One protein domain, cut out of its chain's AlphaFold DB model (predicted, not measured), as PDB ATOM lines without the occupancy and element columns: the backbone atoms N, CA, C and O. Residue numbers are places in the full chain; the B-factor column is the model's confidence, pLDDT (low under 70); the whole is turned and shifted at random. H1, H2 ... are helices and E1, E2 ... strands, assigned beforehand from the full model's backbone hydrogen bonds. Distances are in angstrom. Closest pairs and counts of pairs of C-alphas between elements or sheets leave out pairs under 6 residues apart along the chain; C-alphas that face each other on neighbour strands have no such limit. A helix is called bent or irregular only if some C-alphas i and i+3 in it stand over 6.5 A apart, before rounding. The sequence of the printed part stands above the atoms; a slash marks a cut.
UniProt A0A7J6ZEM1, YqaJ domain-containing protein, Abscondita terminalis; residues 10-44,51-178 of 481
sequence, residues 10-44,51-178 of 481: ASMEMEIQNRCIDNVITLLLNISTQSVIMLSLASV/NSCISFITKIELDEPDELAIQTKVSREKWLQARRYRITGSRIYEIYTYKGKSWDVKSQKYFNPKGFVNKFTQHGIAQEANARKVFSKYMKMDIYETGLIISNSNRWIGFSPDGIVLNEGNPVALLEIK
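Overview. This is residues 10 to 44 and 51 to 178 of the 481 residues of the protein "YqaJ domain-containing protein" of Abscondita terminalis (UniProt A0A7J6ZEM1). A small three-stranded sheet, E1, E3 and E4, sits at one end of the domain between the long helix H1, which crosses one of its faces, and the arm H8b on the other face, giving three layers, helices on both faces of a sheet. Away from that sheet, the shorter helices H2 to H7 are spread about E2 with few contacts between them; residues 10 to 17 of H1 stick out, and so do residues 114 to 123, of which 119 to 123 belong to the bent helix H8. The 163 printed residues hold eight named helices, H1 to H8, followed by four named strands, E1 to E4; the sheet runs E1, E3, E4, all antiparallel, and the class is mostly helix. The whole is compact, with a radius of gyration of the C-alphas of 17.3 A and spans of 50 by 37 by 30 A.

Along the chain. Find C-alpha 10 at (-6.307, -22.264, 5.362); from there H1 runs 34.1 A to residue 33. Next come H2, residues 36 to 42, and, beyond the cut, H3, residues 51 to 61, 15.2 A long. H4 is residues 65 to 74, H5 76 to 84, H6 92 to 96 and H7 103 to 111. H8, residues 119 to 139, was assigned as one helix by its hydrogen bonds but is bent: C-alphas 126 and 129 are 7.2 A apart. Its arms, H8a, 119 to 126, and H8b, 129 to 139, stand at a steep tilt of 59 degrees. Then follow E1, 142 to 144, E2, 157 to 159, E3, 163 to 167, and E4, 170 to 175, which ends at C-alpha 175, (-6.459, 5.688, 4.753).

Arrangement. Look first at inner strand E3: N 144 and O 164 of E1 and E3 are 2.8 A apart, and in the hairpin E3 and E4, N 165 and O 173 are 2.8 A apart, both within hydrogen-bond range. H1 is on the sheet at a height of 8.3 A and runs across the strands; its closest C-alphas to E4 are Val 24 and Pro 171, 6.2 A. H8b is on the opposite face, at a height of 9.6 A, along the strands. H1 only just touches H4, with 3 pairs of C-alphas within 8 A, through residues 22 to 26 alone; the closest are Asp 22 and Asp 66, 6.8 A. H4 and H5 touch only at the corner, closest at Thr 72 and Trp 79, 4.4 A. H6 and H7 are near each other, and H2, H3 and H8a touch no helix. E2 pairs with no named strand. Every O i to N i+4 pair is within hydrogen-bond range in H1, H2, H3, H5, H6, H7, H8a and H8b; in H4 it is 5 of 6.

Size, cuts and confidence. The farthest C-alphas, Ala 10 and Lys 101, are 56.1 A apart. Residues 45 to 50 are cut out, leaving 19.0 A between C-alphas 44 and 51. The link E1 to E2 is long. The mean pLDDT of the printed part is 83.6; residues 10 to 23, 25 and 29 to 34 are under 70.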
ATOM      1  N   ALA A  10      -5.332 -23.290   5.737       33.88
ATOM      2  CA  ALA A  10      -6.307 -22.264   5.362       33.88
ATOM      3  C   ALA A  10      -7.287 -21.898   6.496       33.88
ATOM      4  O   ALA A  10      -7.675 -20.742   6.606       33.88
ATOM      5  N   SER A  11      -7.674 -22.846   7.365       38.25
ATOM      6  CA  SER A  11      -8.559 -22.544   8.502       38.25
ATOM      7  C   SER A  11      -7.837 -21.785   9.614       38.25
ATOM      8  O   SER A  11      -8.429 -20.901  10.221       38.25
ATOM      9  N   MET A  12      -6.559 -22.098   9.851       31.41
ATOM     10  CA  MET A  12      -5.763 -21.479  10.912       31.41
ATOM     11  C   MET A  12      -5.243 -20.097  10.500       31.41
ATOM     12  O   MET A  12      -5.264 -19.179  11.310       31.41
ATOM     13  N   GLU A  13      -4.855 -19.910   9.235       34.69
ATOM     14  CA  GLU A  13      -4.544 -18.591   8.666       34.69
ATOM     15  C   GLU A  13      -5.779 -17.685   8.676       34.69
ATOM     16  O   GLU A  13      -5.684 -16.538   9.099       34.69
ATOM     17  N   MET A  14      -6.954 -18.211   8.313       33.31
ATOM     18  CA  MET A  14      -8.211 -17.465   8.372       33.31
ATOM     19  C   MET A  14      -8.626 -17.138   9.819       33.31
ATOM     20  O   MET A  14      -9.076 -16.027  10.074       33.31
ATOM     21  N   GLU A  15      -8.420 -18.036  10.791       33.47
ATOM     22  CA  GLU A  15      -8.642 -17.755  12.222       33.47
ATOM     23  C   GLU A  15      -7.656 -16.728  12.802       33.47
ATOM     24  O   GLU A  15      -8.068 -15.850  13.560       33.47
ATOM     25  N   ILE A  16      -6.367 -16.808  12.458       38.38
ATOM     26  CA  ILE A  16      -5.340 -15.852  12.911       38.38
ATOM     27  C   ILE A  16      -5.595 -14.474  12.293       38.38
ATOM     28  O   ILE A  16      -5.528 -13.461  12.991       38.38
ATOM     29  N   GLN A  17      -5.950 -14.434  11.008       46.69
ATOM     30  CA  GLN A  17      -6.317 -13.207  10.318       46.69
ATOM     31  C   GLN A  17      -7.599 -12.614  10.917       46.69
ATOM     32  O   GLN A  17      -7.606 -11.428  11.219       46.69
ATOM     33  N   ASN A  18      -8.625 -13.420  11.213       47.66
ATOM     34  CA  ASN A  18      -9.843 -12.956  11.891       47.66
ATOM     35  C   ASN A  18      -9.572 -12.410  13.305       47.66
ATOM     36  O   ASN A  18     -10.052 -11.331  13.629       47.66
ATOM     37  N   ARG A  19      -8.720 -13.054  14.116       49.25
ATOM     38  CA  ARG A  19      -8.334 -12.508  15.436       49.25
ATOM     39  C   ARG A  19      -7.554 -11.193  15.336       49.25
ATOM     40  O   ARG A  19      -7.717 -10.315  16.178       49.25
ATOM     41  N   CYS A  20      -6.697 -11.052  14.325       52.31
ATOM     42  CA  CYS A  20      -5.968  -9.807  14.071       52.31
ATOM     43  C   CYS A  20      -6.931  -8.677  13.658       52.31
ATOM     44  O   CYS A  20      -6.808  -7.544  14.120       52.31
ATOM     45  N   ILE A  21      -7.947  -9.010  12.858       57.06
ATOM     46  CA  ILE A  21      -9.011  -8.103  12.414       57.06
ATOM     47  C   ILE A  21      -9.855  -7.601  13.585       57.06
ATOM     48  O   ILE A  21     -10.046  -6.389  13.711       57.06
ATOM     49  N   ASP A  22     -10.310  -8.511  14.450       61.28
ATOM     50  CA  ASP A  22     -11.123  -8.173  15.622       61.28
ATOM     51  C   ASP A  22     -10.360  -7.215  16.547       61.28
ATOM     52  O   ASP A  22     -10.908  -6.213  17.008       61.28
ATOM     53  N   ASN A  23      -9.053  -7.445  16.733       67.19
ATOM     54  CA  ASN A  23      -8.192  -6.567  17.528       67.19
ATOM     55  C   ASN A  23      -8.034  -5.169  16.909       67.19
ATOM     56  O   ASN A  23      -8.081  -4.173  17.632       67.19
ATOM     57  N   VAL A  24      -7.866  -5.072  15.585       71.31
ATOM     58  CA  VAL A  24      -7.695  -3.791  14.878       71.31
ATOM     59  C   VAL A  24      -8.965  -2.940  14.945       71.31
ATOM     60  O   VAL A  24      -8.896  -1.754  15.283       71.31
ATOM     61  N   ILE A  25     -10.125  -3.530  14.644       68.88
ATOM     62  CA  ILE A  25     -11.412  -2.820  14.671       68.88
ATOM     63  C   ILE A  25     -11.744  -2.410  16.108       68.88
ATOM     64  O   ILE A  25     -12.040  -1.237  16.351       68.88
ATOM     65  N   THR A  26     -11.588  -3.322  17.070       70.25
ATOM     66  CA  THR A  26     -11.793  -3.040  18.497       70.25
ATOM     67  C   THR A  26     -10.905  -1.895  18.980       70.25
ATOM     68  O   THR A  26     -11.378  -0.991  19.673       70.25
ATOM     69  N   LEU A  27      -9.623  -1.876  18.600       70.19
ATOM     70  CA  LEU A  27      -8.696  -0.815  18.992       70.19
ATOM     71  C   LEU A  27      -9.113   0.549  18.424       70.19
ATOM     72  O   LEU A  27      -9.169   1.529  19.170       70.19
ATOM     73  N   LEU A  28      -9.471   0.616  17.138       70.81
ATOM     74  CA  LEU A  28      -9.973   1.847  16.514       70.81
ATOM     75  C   LEU A  28     -11.247   2.351  17.199       70.81
ATOM     76  O   LEU A  28     -11.369   3.544  17.497       70.81
ATOM     77  N   LEU A  29     -12.181   1.445  17.488       68.75
ATOM     78  CA  LEU A  29     -13.415   1.775  18.189       68.75
ATOM     79  C   LEU A  29     -13.128   2.302  19.595       68.75
ATOM     80  O   LEU A  29     -13.659   3.352  19.952       68.75
ATOM     81  N   ASN A  30     -12.238   1.656  20.345       68.50
ATOM     82  CA  ASN A  30     -11.845   2.074  21.692       68.50
ATOM     83  C   ASN A  30     -11.158   3.443  21.728       68.50
ATOM     84  O   ASN A  30     -11.373   4.209  22.665       68.50
ATOM     85  N   ILE A  31     -10.355   3.780  20.714       69.31
ATOM     86  CA  ILE A  31      -9.767   5.120  20.594       69.31
ATOM     87  C   ILE A  31     -10.867   6.144  20.285       69.31
ATOM     88  O   ILE A  31     -10.926   7.207  20.904       69.31
ATOM     89  N   SER A  32     -11.786   5.817  19.371       64.94
ATOM     90  CA  SER A  32     -12.868   6.728  18.973       64.94
ATOM     91  C   SER A  32     -13.863   7.027  20.106       64.94
ATOM     92  O   SER A  32     -14.343   8.156  20.225       64.94
ATOM     93  N   THR A  33     -14.157   6.048  20.969       64.38
ATOM     94  CA  THR A  33     -15.132   6.170  22.068       64.38
ATOM     95  C   THR A  33     -14.620   7.006  23.238       64.38
ATOM     96  O   THR A  33     -15.426   7.522  24.007       64.38
ATOM     97  N   GLN A  34     -13.304   7.219  23.343       69.50
ATOM     98  CA  GLN A  34     -12.701   8.107  24.344       69.50
ATOM     99  C   GLN A  34     -12.787   9.595  23.969       69.50
ATOM    100  O   GLN A  34     -12.426  10.461  24.768       69.50
ATOM    101  N   SER A  35     -13.284   9.925  22.773       79.31
ATOM    102  CA  SER A  35     -13.484  11.314  22.362       79.31
ATOM    103  C   SER A  35     -14.561  11.999  23.209       79.31
ATOM    104  O   SER A  35     -15.710  11.556  23.261       79.31
ATOM    105  N   VAL A  36     -14.216  13.149  23.802       80.69
ATOM    106  CA  VAL A  36     -15.151  14.002  24.562       80.69
ATOM    107  C   VAL A  36     -16.383  14.368  23.730       80.69
ATOM    108  O   VAL A  36     -17.492  14.429  24.259       80.69
ATOM    109  N   ILE A  37     -16.213  14.562  22.418       78.75
ATOM    110  CA  ILE A  37     -17.318  14.858  21.499       78.75
ATOM    111  C   ILE A  37     -18.244  13.650  21.380       78.75
ATOM    112  O   ILE A  37     -19.455  13.806  21.488       78.75
ATOM    113  N   MET A  38     -17.696  12.445  21.209       82.44
ATOM    114  CA  MET A  38     -18.501  11.225  21.093       82.44
ATOM    115  C   MET A  38     -19.271  10.935  22.383       82.44
ATOM    116  O   MET A  38     -20.439  10.555  22.319       82.44
ATOM    117  N   LEU A  39     -18.662  11.186  23.545       83.75
ATOM    118  CA  LEU A  39     -19.343  11.097  24.840       83.75
ATOM    119  C   LEU A  39     -20.445  12.156  24.987       83.75
ATOM    120  O   LEU A  39     -21.524  11.855  25.486       83.75
ATOM    121  N   SER A  40     -20.198  13.382  24.515       85.69
ATOM    122  CA  SER A  40     -21.193  14.462  24.535       85.69
ATOM    123  C   SER A  40     -22.359  14.192  23.584       85.69
ATOM    124  O   SER A  40     -23.492  14.528  23.896       85.69
ATOM    125  N   LEU A  41     -22.106  13.571  22.430       84.19
ATOM    126  CA  LEU A  41     -23.159  13.154  21.503       84.19
ATOM    127  C   LEU A  41     -24.000  12.018  22.086       84.19
ATOM    128  O   LEU A  41     -25.220  12.043  21.953       84.19
ATOM    129  N   ALA A  42     -23.367  11.079  22.794       83.94
ATOM    130  CA  ALA A  42     -24.063   9.962  23.425       83.94
ATOM    131  C   ALA A  42     -24.998  10.408  24.563       83.94
ATOM    132  O   ALA A  42     -25.941   9.696  24.895       83.94
ATOM    133  N   SER A  43     -24.760  11.580  25.164       84.38
ATOM    134  CA  SER A  43     -25.633  12.139  26.202       84.38
ATOM    135  C   SER A  43     -26.815  12.943  25.650       84.38
ATOM    136  O   SER A  43     -27.699  13.331  26.419       84.38
ATOM    137  N   VAL A  44     -26.863  13.189  24.335       81.88
ATOM    138  CA  VAL A  44     -27.988  13.883  23.700       81.88
ATOM    139  C   VAL A  44     -29.226  12.995  23.785       81.88
ATOM    140  O   VAL A  44     -29.323  11.964  23.125       81.88
ATOM    141  N   ASN A  51     -43.777   5.243  18.721       83.75
ATOM    142  CA  ASN A  51     -43.399   3.822  18.851       83.75
ATOM    143  C   ASN A  51     -42.579   3.294  17.663       83.75
ATOM    144  O   ASN A  51     -41.654   2.502  17.847       83.75
ATOM    145  N   SER A  52     -42.881   3.736  16.439       81.12
ATOM    146  CA  SER A  52     -42.105   3.348  15.254       81.12
ATOM    147  C   SER A  52     -40.695   3.948  15.262       81.12
ATOM    148  O   SER A  52     -39.756   3.294  14.814       81.12
ATOM    149  N   CYS A  53     -40.528   5.146  15.830       79.12
ATOM    150  CA  CYS A  53     -39.245   5.814  16.027       79.12
ATOM    151  C   CYS A  53     -38.365   5.001  16.988       79.12
ATOM    152  O   CYS A  53     -37.211   4.717  16.677       79.12
ATOM    153  N   ILE A  54     -38.944   4.562  18.114       81.56
ATOM    154  CA  ILE A  54     -38.269   3.719  19.112       81.56
ATOM    155  C   ILE A  54     -37.827   2.403  18.478       81.56
ATOM    156  O   ILE A  54     -36.644   2.093  18.494       81.56
ATOM    157  N   SER A  55     -38.749   1.667  17.847       83.75
ATOM    158  CA  SER A  55     -38.439   0.373  17.220       83.75
ATOM    159  C   SER A  55     -37.306   0.478  16.193       83.75
ATOM    160  O   SER A  55     -36.438  -0.394  16.120       83.75
ATOM    161  N   PHE A  56     -37.288   1.559  15.418       82.94
ATOM    162  CA  PHE A  56     -36.251   1.808  14.433       82.94
ATOM    163  C   PHE A  56     -34.890   2.142  15.062       82.94
ATOM    164  O   PHE A  56     -33.878   1.578  14.641       82.94
ATOM    165  N   ILE A  57     -34.858   3.023  16.066       82.56
ATOM    166  CA  ILE A  57     -33.626   3.363  16.794       82.56
ATOM    167  C   ILE A  57     -33.072   2.118  17.483       82.56
ATOM    168  O   ILE A  57     -31.902   1.804  17.291       82.56
ATOM    169  N   THR A  58     -33.920   1.346  18.166       85.31
ATOM    170  CA  THR A  58     -33.528   0.080  18.796       85.31
ATOM    171  C   THR A  58     -32.906  -0.876  17.782       85.31
ATOM    172  O   THR A  58     -31.890  -1.493  18.071       85.31
ATOM    173  N   LYS A  59     -33.443  -0.967  16.557       87.06
ATOM    174  CA  LYS A  59     -32.830  -1.793  15.507       87.06
ATOM    175  C   LYS A  59     -31.413  -1.331  15.147       87.06
ATOM    176  O   LYS A  59     -30.547  -2.171  14.960       87.06
ATOM    177  N   ILE A  60     -31.182  -0.023  15.032       87.75
ATOM    178  CA  ILE A  60     -29.845   0.531  14.758       87.75
ATOM    179  C   ILE A  60     -28.901   0.298  15.943       87.75
ATOM    180  O   ILE A  60     -27.714   0.058  15.737       87.75
ATOM    181  N   GLU A  61     -29.414   0.382  17.170       86.00
ATOM    182  CA  GLU A  61     -28.639   0.184  18.397       86.00
ATOM    183  C   GLU A  61     -28.194  -1.266  18.605       86.00
ATOM    184  O   GLU A  61     -27.112  -1.486  19.146       86.00
ATOM    185  N   LEU A  62     -28.988  -2.225  18.121       90.06
ATOM    186  CA  LEU A  62     -28.688  -3.659  18.142       90.06
ATOM    187  C   LEU A  62     -27.643  -4.097  17.102       90.06
ATOM    188  O   LEU A  62     -27.242  -5.258  17.117       90.06
ATOM    189  N   ASP A  63     -27.222  -3.222  16.182       90.81
ATOM    190  CA  ASP A  63     -26.161  -3.575  15.234       90.81
ATOM    191  C   ASP A  63     -24.814  -3.688  15.976       90.81
ATOM    192  O   ASP A  63     -24.309  -2.705  16.528       90.81
ATOM    193  N   GLU A  64     -24.204  -4.874  15.935       90.12
ATOM    194  CA  GLU A  64     -22.881  -5.127  16.509       90.12
ATOM    195  C   GLU A  64     -21.759  -4.636  15.567       90.12
ATOM    196  O   GLU A  64     -21.769  -4.979  14.379       90.12
ATOM    197  N   PRO A  65     -20.779  -3.832  16.041       88.31
ATOM    198  CA  PRO A  65     -19.783  -3.184  15.183       88.31
ATOM    199  C   PRO A  65     -18.952  -4.127  14.339       88.31
ATOM    200  O   PRO A  65     -18.799  -3.889  13.140       88.31
ATOM    201  N   ASP A  66     -18.418  -5.172  14.964       85.19
ATOM    202  CA  ASP A  66     -17.461  -6.072  14.326       85.19
ATOM    203  C   ASP A  66     -18.172  -6.913  13.266       85.19
ATOM    204  O   ASP A  66     -17.748  -6.972  12.107       85.19
ATOM    205  N   GLU A  67     -19.342  -7.458  13.616       89.69
ATOM    206  CA  GLU A  67     -20.194  -8.183  12.678       89.69
ATOM    207  C   GLU A  67     -20.610  -7.300  11.500       89.69
ATOM    208  O   GLU A  67     -20.534  -7.724  10.343       89.69
ATOM    209  N   LEU A  68     -21.028  -6.057  11.765       92.00
ATOM    210  CA  LEU A  68     -21.447  -5.140  10.716       92.00
ATOM    211  C   LEU A  68     -20.275  -4.778   9.798       92.00
ATOM    212  O   LEU A  68     -20.442  -4.785   8.574       92.00
ATOM    213  N   ALA A  69     -19.087  -4.515  10.343       91.31
ATOM    214  CA  ALA A  69     -17.891  -4.224   9.560       91.31
ATOM    215  C   ALA A  69     -17.523  -5.401   8.640       91.31
ATOM    216  O   ALA A  69     -17.324  -5.198   7.439       91.31
ATOM    217  N   ILE A  70     -17.534  -6.636   9.154       89.62
ATOM    218  CA  ILE A  70     -17.268  -7.848   8.363       89.62
ATOM    219  C   ILE A  70     -18.316  -8.019   7.254       89.62
ATOM    220  O   ILE A  70     -17.979  -8.189   6.080       89.62
ATOM    221  N   GLN A  71     -19.603  -7.937   7.599       92.94
ATOM    222  CA  GLN A  71     -20.697  -8.163   6.651       92.94
ATOM    223  C   GLN A  71     -20.740  -7.117   5.532       92.94
ATOM    224  O   GLN A  71     -21.046  -7.435   4.381       92.94
ATOM    225  N   THR A  72     -20.463  -5.860   5.867       95.00
ATOM    226  CA  THR A  72     -20.522  -4.748   4.914       95.00
ATOM    227  C   THR A  72     -19.264  -4.641   4.054       95.00
ATOM    228  O   THR A  72     -19.354  -4.125   2.945       95.00
ATOM    229  N   LYS A  73     -18.124  -5.194   4.495       92.75
ATOM    230  CA  LYS A  73     -16.924  -5.348   3.658       92.75
ATOM    231  C   LYS A  73     -17.192  -6.241   2.444       92.75
ATOM    232  O   LYS A  73     -16.759  -5.936   1.339       92.75
ATOM    233  N   VAL A  74     -17.919  -7.342   2.644       92.00
ATOM    234  CA  VAL A  74     -18.157  -8.353   1.595       92.00
ATOM    235  C   VAL A  74     -19.426  -8.107   0.775       92.00
ATOM    236  O   VAL A  74     -19.571  -8.661  -0.312       92.00
ATOM    237  N   SER A  75     -20.363  -7.292   1.271       94.38
ATOM    238  CA  SER A  75     -21.642  -7.034   0.603       94.38
ATOM    239  C   SER A  75     -21.928  -5.545   0.461       94.38
ATOM    240  O   SER A  75     -22.281  -4.855   1.420       94.38
ATOM    241  N   ARG A  76     -21.890  -5.069  -0.790       90.81
ATOM    242  CA  ARG A  76     -22.278  -3.700  -1.153       90.81
ATOM    243  C   ARG A  76     -23.727  -3.388  -0.783       90.81
ATOM    244  O   ARG A  76     -24.026  -2.265  -0.393       90.81
ATOM    245  N   GLU A  77     -24.628  -4.357  -0.913       93.56
ATOM    246  CA  GLU A  77     -26.034  -4.168  -0.554       93.56
ATOM    247  C   GLU A  77     -26.183  -3.928   0.950       93.56
ATOM    248  O   GLU A  77     -26.774  -2.924   1.351       93.56
ATOM    249  N   LYS A  78     -25.576  -4.788   1.779       94.50
ATOM    250  CA  LYS A  78     -25.571  -4.601   3.234       94.50
ATOM    251  C   LYS A  78     -24.909  -3.284   3.621       94.50
ATOM    252  O   LYS A  78     -25.438  -2.565   4.461       94.50
ATOM    253  N   TRP A  79     -23.801  -2.927   2.971       94.50
ATOM    254  CA  TRP A  79     -23.122  -1.647   3.181       94.50
ATOM    255  C   TRP A  79     -24.035  -0.448   2.884       94.50
ATOM    256  O   TRP A  79     -24.131   0.474   3.694       94.50
ATOM    257  N   LEU A  80     -24.772  -0.472   1.767       91.75
ATOM    258  CA  LEU A  80     -25.745   0.571   1.425       91.75
ATOM    259  C   LEU A  80     -26.896   0.638   2.439       91.75
ATOM    260  O   LEU A  80     -27.265   1.734   2.865       91.75
ATOM    261  N   GLN A  81     -27.446  -0.510   2.845       91.19
ATOM    262  CA  GLN A  81     -28.534  -0.584   3.825       91.19
ATOM    263  C   GLN A  81     -28.099  -0.055   5.196       91.19
ATOM    264  O   GLN A  81     -28.782   0.792   5.771       91.19
ATOM    265  N   ALA A  82     -26.935  -0.488   5.683       92.25
ATOM    266  CA  ALA A  82     -26.389  -0.080   6.972       92.25
ATOM    267  C   ALA A  82     -26.091   1.426   7.026       92.25
ATOM    268  O   ALA A  82     -26.331   2.070   8.049       92.25
ATOM    269  N   ARG A  83     -25.609   2.008   5.920       92.75
ATOM    270  CA  ARG A  83     -25.312   3.445   5.806       92.75
ATOM    271  C   ARG A  83     -26.540   4.322   5.631       92.75
ATOM    272  O   ARG A  83     -26.480   5.497   5.989       92.75
ATOM    273  N   ARG A  84     -27.628   3.790   5.063       89.50
ATOM    274  CA  ARG A  84     -28.822   4.570   4.693       89.50
ATOM    275  C   ARG A  84     -29.347   5.417   5.844       89.50
ATOM    276  O   ARG A  84     -29.789   6.532   5.602       89.50
ATOM    277  N   TYR A  85     -29.274   4.893   7.062       86.50
ATOM    278  CA  TYR A  85     -29.844   5.502   8.260       86.50
ATOM    279  C   TYR A  85     -28.798   5.993   9.262       86.50
ATOM    280  O   TYR A  85     -29.108   6.224  10.426       86.50
ATOM    281  N   ARG A  86     -27.554   6.159   8.805       91.56
ATOM    282  CA  ARG A  86     -26.443   6.627   9.628       91.56
ATOM    283  C   ARG A  86     -25.886   7.939   9.108       91.56
ATOM    284  O   ARG A  86     -25.861   8.212   7.905       91.56
ATOM    285  N   ILE A  87     -25.393   8.759  10.025       91.88
ATOM    286  CA  ILE A  87     -24.530   9.878   9.669       91.88
ATOM    287  C   ILE A  87     -23.163   9.295   9.317       91.88
ATOM    288  O   ILE A  87     -22.591   8.539  10.100       91.88
ATOM    289  N   THR A  88     -22.670   9.596   8.112       92.75
ATOM    290  CA  THR A  88     -21.424   9.007   7.596       92.75
ATOM    291  C   THR A  88     -20.363  10.066   7.359       92.75
ATOM    292  O   THR A  88     -20.707  11.192   6.997       92.75
ATOM    293  N   GLY A  89     -19.086   9.711   7.529       86.69
ATOM    294  CA  GLY A  89     -17.966  10.657   7.394       86.69
ATOM    295  C   GLY A  89     -17.983  11.454   6.083       86.69
ATOM    296  O   GLY A  89     -17.874  12.673   6.104       86.69
ATOM    297  N   SER A  90     -18.273  10.806   4.951       87.62
ATOM    298  CA  SER A  90     -18.338  11.477   3.642       87.62
ATOM    299  C   SER A  90     -19.522  12.435   3.460       87.62
ATOM    300  O   SER A  90     -19.587  13.155   2.467       87.62
ATOM    301  N   ARG A  91     -20.483  12.443   4.390       89.94
ATOM    302  CA  ARG A  91     -21.711  13.240   4.296       89.94
ATOM    303  C   ARG A  91     -21.915  14.181   5.475       89.94
ATOM    304  O   ARG A  91     -22.690  15.115   5.353       89.94
ATOM    305  N   ILE A  92     -21.212  14.015   6.594       90.00
ATOM    306  CA  ILE A  92     -21.417  14.835   7.801       90.00
ATOM    307  C   ILE A  92     -21.272  16.344   7.541       90.00
ATOM    308  O   ILE A  92     -22.009  17.146   8.117       90.00
ATOM    309  N   TYR A  93     -20.401  16.734   6.605       89.12
ATOM    310  CA  TYR A  93     -20.208  18.132   6.221       89.12
ATOM    311  C   TYR A  93     -21.501  18.792   5.710       89.12
ATOM    312  O   TYR A  93     -21.752  19.966   5.985       89.12
ATOM    313  N   GLU A  94     -22.375  18.040   5.028       90.94
ATOM    314  CA  GLU A  94     -23.646  18.567   4.515       90.94
ATOM    315  C   GLU A  94     -24.662  18.876   5.624       90.94
ATOM    316  O   GLU A  94     -25.619  19.618   5.382       90.94
ATOM    317  N   ILE A  95     -24.499  18.252   6.795       90.19
ATOM    318  CA  ILE A  95     -25.289  18.512   8.003       90.19
ATOM    319  C   ILE A  95     -24.685  19.712   8.728       90.19
ATOM    320  O   ILE A  95     -25.400  20.667   9.013       90.19
ATOM    321  N   TYR A  96     -23.368  19.691   8.955       87.62
ATOM    322  CA  TYR A  96     -22.640  20.758   9.650       87.62
ATOM    323  C   TYR A  96     -22.822  22.131   8.987       87.62
ATOM    324  O   TYR A  96     -23.016  23.138   9.663       87.62
ATOM    325  N   THR A  97     -22.816  22.185   7.655       89.75
ATOM    326  CA  THR A  97     -22.949  23.443   6.901       89.75
ATOM    327  C   THR A  97     -24.390  23.870   6.628       89.75
ATOM    328  O   THR A  97     -24.614  24.922   6.017       89.75
ATOM    329  N   TYR A  98     -25.387  23.090   7.053       92.62
ATOM    330  CA  TYR A  98     -26.783  23.410   6.789       92.62
ATOM    331  C   TYR A  98     -27.233  24.632   7.602       92.62
ATOM    332  O   TYR A  98     -27.267  24.613   8.827       92.62
ATOM    333  N   LYS A  99     -27.613  25.705   6.899       93.31
ATOM    334  CA  LYS A  99     -28.109  26.963   7.495       93.31
ATOM    335  C   LYS A  99     -29.627  27.139   7.400       93.31
ATOM    336  O   LYS A  99     -30.156  28.169   7.812       93.31
ATOM    337  N   GLY A 100     -30.324  26.184   6.782       91.38
ATOM    338  CA  GLY A 100     -31.773  26.251   6.627       91.38
ATOM    339  C   GLY A 100     -32.504  25.941   7.934       91.38
ATOM    340  O   GLY A 100     -31.927  25.413   8.879       91.38
ATOM    341  N   LYS A 101     -33.800  26.263   7.978       90.94
ATOM    342  CA  LYS A 101     -34.670  25.954   9.127       90.94
ATOM    343  C   LYS A 101     -35.493  24.674   8.933       90.94
ATOM    344  O   LYS A 101     -36.047  24.151   9.890       90.94
ATOM    345  N   SER A 102     -35.571  24.162   7.704       93.75
ATOM    346  CA  SER A 102     -36.429  23.034   7.317       93.75
ATOM    347  C   SER A 102     -35.714  21.692   7.489       93.75
ATOM    348  O   SER A 102     -35.409  21.002   6.508       93.75
ATOM    349  N   TRP A 103     -35.436  21.328   8.743       90.69
ATOM    350  CA  TRP A 103     -34.745  20.084   9.085       90.69
ATOM    351  C   TRP A 103     -35.476  18.831   8.603       90.69
ATOM    352  O   TRP A 103     -34.803  17.906   8.162       90.69
ATOM    353  N   ASP A 104     -36.810  18.827   8.562       89.12
ATOM    354  CA  ASP A 104     -37.596  17.685   8.064       89.12
ATOM    355  C   ASP A 104     -37.298  17.375   6.593       89.12
ATOM    356  O   ASP A 104     -37.071  16.233   6.197       89.12
ATOM    357  N   VAL A 105     -37.222  18.414   5.758       91.12
ATOM    358  CA  VAL A 105     -36.907  18.256   4.333       91.12
ATOM    359  C   VAL A 105     -35.443  17.854   4.149       91.12
ATOM    360  O   VAL A 105     -35.126  17.032   3.283       91.12
ATOM    361  N   LYS A 106     -34.531  18.429   4.945       93.31
ATOM    362  CA  LYS A 106     -33.103  18.089   4.894       93.31
ATOM    363  C   LYS A 106     -32.868  16.640   5.322       93.31
ATOM    364  O   LYS A 106     -32.146  15.940   4.619       93.31
ATOM    365  N   SER A 107     -33.492  16.180   6.406       90.44
ATOM    366  CA  SER A 107     -33.347  14.817   6.927       90.44
ATOM    367  C   SER A 107     -33.932  13.783   5.963       90.44
ATOM    368  O   SER A 107     -33.254  12.810   5.636       90.44
ATOM    369  N   GLN A 108     -35.119  14.030   5.397       89.81
ATOM    370  CA  GLN A 108     -35.719  13.147   4.391       89.81
ATOM    371  C   GLN A 108     -34.820  12.975   3.163       89.81
ATOM    372  O   GLN A 108     -34.606  11.848   2.717       89.81
ATOM    373  N   LYS A 109     -34.254  14.070   2.637       90.75
ATOM    374  CA  LYS A 109     -33.298  14.023   1.516       90.75
ATOM    375  C   LYS A 109     -31.983  13.356   1.911       90.75
ATOM    376  O   LYS A 109     -31.398  12.641   1.102       90.75
ATOM    377  N   TYR A 110     -31.524  13.582   3.140       91.31
ATOM    378  CA  TYR A 110     -30.291  12.998   3.646       91.31
ATOM    379  C   TYR A 110     -30.398  11.466   3.720       91.31
ATOM    380  O   TYR A 110     -29.555  10.767   3.161       91.31
ATOM    381  N   PHE A 111     -31.445  10.926   4.341       89.75
ATOM    382  CA  PHE A 111     -31.604   9.476   4.512       89.75
ATOM    383  C   PHE A 111     -32.193   8.763   3.281       89.75
ATOM    384  O   PHE A 111     -32.160   7.535   3.196       89.75
ATOM    385  N   ASN A 112     -32.686   9.515   2.292       89.19
ATOM    386  CA  ASN A 112     -33.154   8.988   1.007       89.19
ATOM    387  C   ASN A 112     -32.454   9.694  -0.166       89.19
ATOM    388  O   ASN A 112     -33.109  10.380  -0.961       89.19
ATOM    389  N   PRO A 113     -31.118   9.567  -0.281       85.00
ATOM    390  CA  PRO A 113     -30.387  10.202  -1.362       85.00
ATOM    391  C   PRO A 113     -30.775   9.560  -2.696       85.00
ATOM    392  O   PRO A 113     -30.977   8.347  -2.794       85.00
ATOM    393  N   LYS A 114     -30.851  10.373  -3.752       84.06
ATOM    394  CA  LYS A 114     -31.002   9.847  -5.111       84.06
ATOM    395  C   LYS A 114     -29.728   9.100  -5.496       84.06
ATOM    396  O   LYS A 114     -28.629   9.564  -5.195       84.06
ATOM    397  N   GLY A 115     -29.881   7.967  -6.180       78.75
ATOM    398  CA  GLY A 115     -28.747   7.261  -6.767       78.75
ATOM    399  C   GLY A 115     -27.972   8.200  -7.690       78.75
ATOM    400  O   GLY A 115     -28.559   8.843  -8.559       78.75
ATOM    401  N   PHE A 116     -26.664   8.297  -7.474       77.44
ATOM    402  CA  PHE A 116     -25.771   9.130  -8.264       77.44
ATOM    403  C   PHE A 116     -24.638   8.260  -8.786       77.44
ATOM    404  O   PHE A 116     -23.869   7.689  -8.015       77.44
ATOM    405  N   VAL A 117     -24.563   8.130 -10.106       82.19
ATOM    406  CA  VAL A 117     -23.487   7.426 -10.797       82.19
ATOM    407  C   VAL A 117     -23.021   8.341 -11.914       82.19
ATOM    408  O   VAL A 117     -23.811   8.733 -12.769       82.19
ATOM    409  N   ASN A 118     -21.745   8.704 -11.898       89.12
ATOM    410  CA  ASN A 118     -21.128   9.479 -12.964       89.12
ATOM    411  C   ASN A 118     -19.735   8.920 -13.291       89.12
ATOM    412  O   ASN A 118     -19.215   8.055 -12.578       89.12
ATOM    413  N   LYS A 119     -19.117   9.441 -14.358       90.88
ATOM    414  CA  LYS A 119     -17.777   9.025 -14.802       90.88
ATOM    415  C   LYS A 119     -16.694   9.185 -13.723       90.88
ATOM    416  O   LYS A 119     -15.758   8.396 -13.687       90.88
ATOM    417  N   PHE A 120     -16.832  10.172 -12.835       89.75
ATOM    418  CA  PHE A 120     -15.879  10.441 -11.755       89.75
ATOM    419  C   PHE A 120     -15.965   9.365 -10.667       89.75
ATOM    420  O   PHE A 120     -14.950   8.794 -10.289       89.75
ATOM    421  N   THR A 121     -17.176   9.025 -10.215       88.31
ATOM    422  CA  THR A 121     -17.411   7.970  -9.219       88.31
ATOM    423  C   THR A 121     -17.035   6.595  -9.763       88.31
ATOM    424  O   THR A 121     -16.431   5.805  -9.048       88.31
ATOM    425  N   GLN A 122     -17.356   6.306 -11.029       92.06
ATOM    426  CA  GLN A 122     -16.964   5.047 -11.671       92.06
ATOM    427  C   GLN A 122     -15.442   4.909 -11.770       92.06
ATOM    428  O   GLN A 122     -14.909   3.842 -11.482       92.06
ATOM    429  N   HIS A 123     -14.745   5.989 -12.133       90.31
ATOM    430  CA  HIS A 123     -13.286   6.006 -12.166       90.31
ATOM    431  C   HIS A 123     -12.678   5.826 -10.773       90.31
ATOM    432  O   HIS A 123     -11.771   5.016 -10.624       90.31
ATOM    433  N   GLY A 124     -13.233   6.506  -9.762       90.00
ATOM    434  CA  GLY A 124     -12.886   6.306  -8.354       90.00
ATOM    435  C   GLY A 124     -12.903   4.832  -7.963       90.00
ATOM    436  O   GLY A 124     -11.870   4.269  -7.621       90.00
ATOM    437  N   ILE A 125     -14.062   4.190  -8.137       90.94
ATOM    438  CA  ILE A 125     -14.269   2.767  -7.827       90.94
ATOM    439  C   ILE A 125     -13.285   1.869  -8.592       90.94
ATOM    440  O   ILE A 125     -12.782   0.896  -8.040       90.94
ATOM    441  N   ALA A 126     -13.016   2.173  -9.864       92.06
ATOM    442  CA  ALA A 126     -12.131   1.358 -10.691       92.06
ATOM    443  C   ALA A 126     -10.650   1.461 -10.286       92.06
ATOM    444  O   ALA A 126      -9.905   0.505 -10.490       92.06
ATOM    445  N   GLN A 127     -10.215   2.606  -9.748       91.69
ATOM    446  CA  GLN A 127      -8.800   2.881  -9.471       91.69
ATOM    447  C   GLN A 127      -8.409   2.763  -8.000       91.69
ATOM    448  O   GLN A 127      -7.225   2.615  -7.708       91.69
ATOM    449  N   GLU A 128      -9.367   2.764  -7.076       93.62
ATOM    450  CA  GLU A 128      -9.106   2.734  -5.631       93.62
ATOM    451  C   GLU A 128      -8.207   1.557  -5.214       93.62
ATOM    452  O   GLU A 128      -7.216   1.747  -4.509       93.62
ATOM    453  N   ALA A 129      -8.473   0.351  -5.728       93.94
ATOM    454  CA  ALA A 129      -7.662  -0.832  -5.435       93.94
ATOM    455  C   ALA A 129      -6.225  -0.727  -5.977       93.94
ATOM    456  O   ALA A 129      -5.285  -1.214  -5.347       93.94
ATOM    457  N   ASN A 130      -6.032  -0.082  -7.131       91.81
ATOM    458  CA  ASN A 130      -4.701   0.153  -7.690       91.81
ATOM    459  C   ASN A 130      -3.948   1.194  -6.858       91.81
ATOM    460  O   ASN A 130      -2.804   0.958  -6.474       91.81
ATOM    461  N   ALA A 131      -4.608   2.300  -6.508       91.00
ATOM    462  CA  ALA A 131      -4.041   3.339  -5.656       91.00
ATOM    463  C   ALA A 131      -3.633   2.787  -4.280       91.00
ATOM    464  O   ALA A 131      -2.541   3.083  -3.801       91.00
ATOM    465  N   ARG A 132      -4.452   1.909  -3.684       93.56
ATOM    466  CA  ARG A 132      -4.135   1.223  -2.421       93.56
ATOM    467  C   ARG A 132      -2.880   0.358  -2.529       93.56
ATOM    468  O   ARG A 132      -2.021   0.417  -1.654       93.56
ATOM    469  N   LYS A 133      -2.749  -0.427  -3.607       92.31
ATOM    470  CA  LYS A 133      -1.558  -1.260  -3.859       92.31
ATOM    471  C   LYS A 133      -0.297  -0.414  -4.022       92.31
ATOM    472  O   LYS A 133       0.734  -0.749  -3.447       92.31
ATOM    473  N   VAL A 134      -0.388   0.685  -4.773       90.56
ATOM    474  CA  VAL A 134       0.726   1.627  -4.957       90.56
ATOM    475  C   VAL A 134       1.124   2.254  -3.622       90.56
ATOM    476  O   VAL A 134       2.305   2.238  -3.285       90.56
ATOM    477  N   PHE A 135       0.151   2.720  -2.831       90.62
ATOM    478  CA  PHE A 135       0.387   3.251  -1.486       90.62
ATOM    479  C   PHE A 135       1.113   2.232  -0.601       90.62
ATOM    480  O   PHE A 135       2.143   2.553  -0.016       90.62
ATOM    481  N   SER A 136       0.611   0.994  -0.540       90.56
ATOM    482  CA  SER A 136       1.196  -0.078   0.274       90.56
ATOM    483  C   SER A 136       2.640  -0.394  -0.136       90.56
ATOM    484  O   SER A 136       3.519  -0.435   0.725       90.56
ATOM    485  N   LYS A 137       2.914  -0.529  -1.447       90.06
ATOM    486  CA  LYS A 137       4.269  -0.778  -1.977       90.06
ATOM    487  C   LYS A 137       5.226   0.368  -1.642       90.06
ATOM    488  O   LYS A 137       6.349   0.113  -1.219       90.06
ATOM    489  N   TYR A 138       4.788   1.611  -1.830       88.75
ATOM    490  CA  TYR A 138       5.619   2.795  -1.612       88.75
ATOM    491  C   TYR A 138       5.937   3.013  -0.130       88.75
ATOM    492  O   TYR A 138       7.095   3.185   0.240       88.75
ATOM    493  N   MET A 139       4.918   2.938   0.729       85.94
ATOM    494  CA  MET A 139       5.066   3.156   2.170       85.94
ATOM    495  C   MET A 139       5.671   1.955   2.902       85.94
ATOM    496  O   MET A 139       6.013   2.084   4.073       85.94
ATOM    497  N   LYS A 140       5.786   0.792   2.240       91.94
ATOM    498  CA  LYS A 140       6.191  -0.488   2.849       91.94
ATOM    499  C   LYS A 140       5.354  -0.817   4.094       91.94
ATOM    500  O   LYS A 140       5.872  -1.290   5.099       91.94
ATOM    501  N   MET A 141       4.059  -0.522   4.015       89.25
ATOM    502  CA  MET A 141       3.085  -0.736   5.084       89.25
ATOM    503  C   MET A 141       1.929  -1.584   4.570       89.25
ATOM    504  O   MET A 141       1.476  -1.423   3.428       89.25
ATOM    505  N   ASP A 142       1.425  -2.452   5.437       90.50
ATOM    506  CA  ASP A 142       0.266  -3.279   5.131       90.50
ATOM    507  C   ASP A 142      -1.012  -2.449   5.235       90.50
ATOM    508  O   ASP A 142      -1.164  -1.611   6.125       90.50
ATOM    509  N   ILE A 143      -1.953  -2.691   4.322       91.06
ATOM    510  CA  ILE A 143      -3.246  -2.007   4.313       91.06
ATOM    511  C   ILE A 143      -4.354  -3.022   4.523       91.06
ATOM    512  O   ILE A 143      -4.562  -3.925   3.712       91.06
ATOM    513  N   TYR A 144      -5.104  -2.834   5.599       90.38
ATOM    514  CA  TYR A 144      -6.267  -3.639   5.909       90.38
ATOM    515  C   TYR A 144      -7.552  -2.970   5.412       90.38
ATOM    516  O   TYR A 144      -7.948  -1.908   5.888       90.38
ATOM    517  N   GLU A 145      -8.224  -3.596   4.449       91.94
ATOM    518  CA  GLU A 145      -9.548  -3.160   3.991       91.94
ATOM    519  C   GLU A 145     -10.635  -3.554   4.996       91.94
ATOM    520  O   GLU A 145     -10.622  -4.663   5.530       91.94
ATOM    521  N   THR A 146     -11.622  -2.689   5.206       90.44
ATOM    522  CA  THR A 146     -12.722  -2.911   6.156       90.44
ATOM    523  C   THR A 146     -14.058  -2.452   5.574       90.44
ATOM    524  O   THR A 146     -14.111  -1.840   4.509       90.44
ATOM    525  N   GLY A 147     -15.154  -2.795   6.246       93.38
ATOM    526  CA  GLY A 147     -16.494  -2.351   5.886       93.38
ATOM    527  C   GLY A 147     -16.886  -1.043   6.571       93.38
ATOM    528  O   GLY A 147     -16.105  -0.110   6.742       93.38
ATOM    529  N   LEU A 148     -18.153  -0.952   6.956       94.12
ATOM    530  CA  LEU A 148     -18.683   0.126   7.776       94.12
ATOM    531  C   LEU A 148     -18.339  -0.114   9.249       94.12
ATOM    532  O   LEU A 148     -18.893  -1.007   9.882       94.12
ATOM    533  N   ILE A 149     -17.490   0.747   9.794       91.81
ATOM    534  CA  ILE A 149     -17.199   0.844  11.222       91.81
ATOM    535  C   ILE A 149     -18.233   1.786  11.851       91.81
ATOM    536  O   ILE A 149     -18.439   2.898  11.359       91.81
ATOM    537  N   ILE A 150     -18.887   1.367  12.936       90.44
ATOM    538  CA  ILE A 150     -19.896   2.166  13.654       90.44
ATOM    539  C   ILE A 150     -19.470   2.435  15.095       90.44
ATOM    540  O   ILE A 150     -18.823   1.604  15.722       90.44
ATOM    541  N   SER A 151     -19.839   3.591  15.646       86.50
ATOM    542  CA  SER A 151     -19.448   3.941  17.018       86.50
ATOM    543  C   SER A 151     -20.136   3.058  18.064       86.50
ATOM    544  O   SER A 151     -21.320   2.736  17.929       86.50
ATOM    545  N   ASN A 152     -19.410   2.735  19.149       83.50
ATOM    546  CA  ASN A 152     -19.979   2.031  20.300       83.50
ATOM    547  C   ASN A 152     -21.034   2.828  21.053       83.50
ATOM    548  O   ASN A 152     -22.101   2.320  21.369       83.50
ATOM    549  N   SER A 153     -20.751   4.104  21.280       83.56
ATOM    550  CA  SER A 153     -21.629   4.982  22.051       83.56
ATOM    551  C   SER A 153     -22.693   5.665  21.190       83.56
ATOM    552  O   SER A 153     -23.669   6.170  21.725       83.56
ATOM    553  N   ASN A 154     -22.507   5.708  19.865       86.69
ATOM    554  CA  ASN A 154     -23.395   6.406  18.932       86.69
ATOM    555  C   ASN A 154     -23.623   5.560  17.673       86.69
ATOM    556  O   ASN A 154     -23.087   5.858  16.605       86.69
ATOM    557  N   ARG A 155     -24.423   4.494  17.785       89.50
ATOM    558  CA  ARG A 155     -24.661   3.500  16.715       89.50
ATOM    559  C   ARG A 155     -25.194   4.089  15.403       89.50
ATOM    560  O   ARG A 155     -25.045   3.482  14.345       89.50
ATOM    561  N   TRP A 156     -25.774   5.284  15.457       89.00
ATOM    562  CA  TRP A 156     -26.251   6.063  14.314       89.00
ATOM    563  C   TRP A 156     -25.140   6.836  13.567       89.00
ATOM    564  O   TRP A 156     -25.421   7.464  12.545       89.00
ATOM    565  N   ILE A 157     -23.882   6.777  14.020       90.19
ATOM    566  CA  ILE A 157     -22.695   7.315  13.336       90.19
ATOM    567  C   ILE A 157     -21.850   6.158  12.797       90.19
ATOM    568  O   ILE A 157     -21.566   5.199  13.517       90.19
ATOM    569  N   GLY A 158     -21.396   6.270  11.547       91.81
ATOM    570  CA  GLY A 158     -20.473   5.302  10.959       91.81
ATOM    571  C   GLY A 158     -19.486   5.895   9.960       91.81
ATOM    572  O   GLY A 158     -19.672   6.983   9.419       91.81
ATOM    573  N   PHE A 159     -18.422   5.157   9.682       91.75
ATOM    574  CA  PHE A 159     -17.392   5.521   8.720       91.75
ATOM    575  C   PHE A 159     -16.888   4.277   7.984       91.75
ATOM    576  O   PHE A 159     -16.920   3.175   8.521       91.75
ATOM    577  N   SER A 160     -16.476   4.436   6.730       93.31
ATOM    578  CA  SER A 160     -15.950   3.348   5.901       93.31
ATOM    579  C   SER A 160     -14.629   3.835   5.321       93.31
ATOM    580  O   SER A 160     -14.678   4.464   4.268       93.31
ATOM    581  N   PRO A 161     -13.504   3.670   6.039       91.88
ATOM    582  CA  PRO A 161     -12.203   4.060   5.510       91.88
ATOM    583  C   PRO A 161     -11.847   3.201   4.297       91.88
ATOM    584  O   PRO A 161     -12.173   2.013   4.261       91.88
ATOM    585  N   ASP A 162     -11.098   3.776   3.359       93.31
ATOM    586  CA  ASP A 162     -10.589   3.050   2.190       93.31
ATOM    587  C   ASP A 162      -9.470   2.063   2.570       93.31
ATOM    588  O   ASP A 162      -9.120   1.170   1.794       93.31
ATOM    589  N   GLY A 163      -8.912   2.195   3.774       90.88
ATOM    590  CA  GLY A 163      -8.039   1.209   4.399       90.88
ATOM    591  C   GLY A 163      -7.621   1.600   5.815       90.88
ATOM    592  O   GLY A 163      -7.781   2.741   6.247       90.88
ATOM    593  N   ILE A 164      -7.061   0.646   6.547       88.94
ATOM    594  CA  ILE A 164      -6.397   0.857   7.831       88.94
ATOM    595  C   ILE A 164      -4.923   0.533   7.619       88.94
ATOM    596  O   ILE A 164      -4.585  -0.577   7.216       88.94
ATOM    597  N   VAL A 165      -4.057   1.514   7.850       87.12
ATOM    598  CA  VAL A 165      -2.610   1.349   7.718       87.12
ATOM    599  C   VAL A 165      -2.101   0.598   8.936       87.12
ATOM    600  O   VAL A 165      -2.324   1.036  10.069       87.12
ATOM    601  N   LEU A 166      -1.421  -0.517   8.695       86.50
ATOM    602  CA  LEU A 166      -0.808  -1.349   9.716       86.50
ATOM    603  C   LEU A 166       0.715  -1.188   9.675       86.50
ATOM    604  O   LEU A 166       1.331  -1.252   8.612       86.50
ATOM    605  N   ASN A 167       1.316  -1.020  10.849       83.31
ATOM    606  CA  ASN A 167       2.752  -1.134  11.061       83.31
ATOM    607  C   ASN A 167       3.007  -2.335  11.973       83.31
ATOM    608  O   ASN A 167       2.535  -2.344  13.111       83.31
ATOM    609  N   GLU A 168       3.694  -3.358  11.463       85.75
ATOM    610  CA  GLU A 168       3.952  -4.610  12.197       85.75
ATOM    611  C   GLU A 168       2.661  -5.224  12.787       85.75
ATOM    612  O   GLU A 168       2.615  -5.677  13.928       85.75
ATOM    613  N   GLY A 169       1.568  -5.175  12.017       80.75
ATOM    614  CA  GLY A 169       0.246  -5.663  12.428       80.75
ATOM    615  C   GLY A 169      -0.565  -4.714  13.321       80.75
ATOM    616  O   GLY A 169      -1.744  -4.973  13.554       80.75
ATOM    617  N   ASN A 170       0.004  -3.595  13.777       79.38
ATOM    618  CA  ASN A 170      -0.690  -2.619  14.621       79.38
ATOM    619  C   ASN A 170      -1.282  -1.473  13.789       79.38
ATOM    620  O   ASN A 170      -0.576  -0.910  12.951       79.38
ATOM    621  N   PRO A 171      -2.540  -1.063  14.018       82.88
ATOM    622  CA  PRO A 171      -3.135   0.039  13.277       82.88
ATOM    623  C   PRO A 171      -2.530   1.378  13.699       82.88
ATOM    624  O   PRO A 171      -2.554   1.740  14.875       82.88
ATOM    625  N   VAL A 172      -2.016   2.128  12.724       83.88
ATOM    626  CA  VAL A 172      -1.349   3.424  12.945       83.88
ATOM    627  C   VAL A 172      -2.080   4.600  12.307       83.88
ATOM    628  O   VAL A 172      -1.952   5.728  12.780       83.88
ATOM    629  N   ALA A 173      -2.859   4.364  11.249       84.88
ATOM    630  CA  ALA A 173      -3.616   5.413  10.571       84.88
ATOM    631  C   ALA A 173      -4.832   4.864   9.814       84.88
ATOM    632  O   ALA A 173      -4.892   3.687   9.458       84.88
ATOM    633  N   LEU A 174      -5.783   5.751   9.528       87.00
ATOM    634  CA  LEU A 174      -6.843   5.511   8.551       87.00
ATOM    635  C   LEU A 174      -6.404   6.057   7.192       87.00
ATOM    636  O   LEU A 174      -5.803   7.130   7.117       87.00
ATOM    637  N   LEU A 175      -6.728   5.325   6.134       89.62
ATOM    638  CA  LEU A 175      -6.459   5.688   4.753       89.62
ATOM    639  C   LEU A 175      -7.761   6.129   4.075       89.62
ATOM    640  O   LEU A 175      -8.759   5.412   4.115       89.62
ATOM    641  N   GLU A 176      -7.717   7.296   3.437       94.31
ATOM    642  CA  GLU A 176      -8.738   7.800   2.517       94.31
ATOM    643  C   GLU A 176      -8.052   8.018   1.163       94.31
ATOM    644  O   GLU A 176      -7.045   8.717   1.070       94.31
ATOM    645  N   ILE A 177      -8.576   7.400   0.116       90.00
ATOM    646  CA  ILE A 177      -8.063   7.433  -1.244       90.00
ATOM    647  C   ILE A 177      -9.015   8.268  -2.093       90.00
ATOM    648  O   ILE A 177     -10.230   8.063  -2.138       90.00
ATOM    649  N   LYS A 178      -8.445   9.202  -2.851       90.00
ATOM    650  CA  LYS A 178      -9.155   9.920  -3.907       90.00
ATOM    651  C   LYS A 178      -8.492   9.622  -5.240       90.00
ATOM    652  O   LYS A 178      -7.304   9.864  -5.418       90.00
TER     653      LYS A 178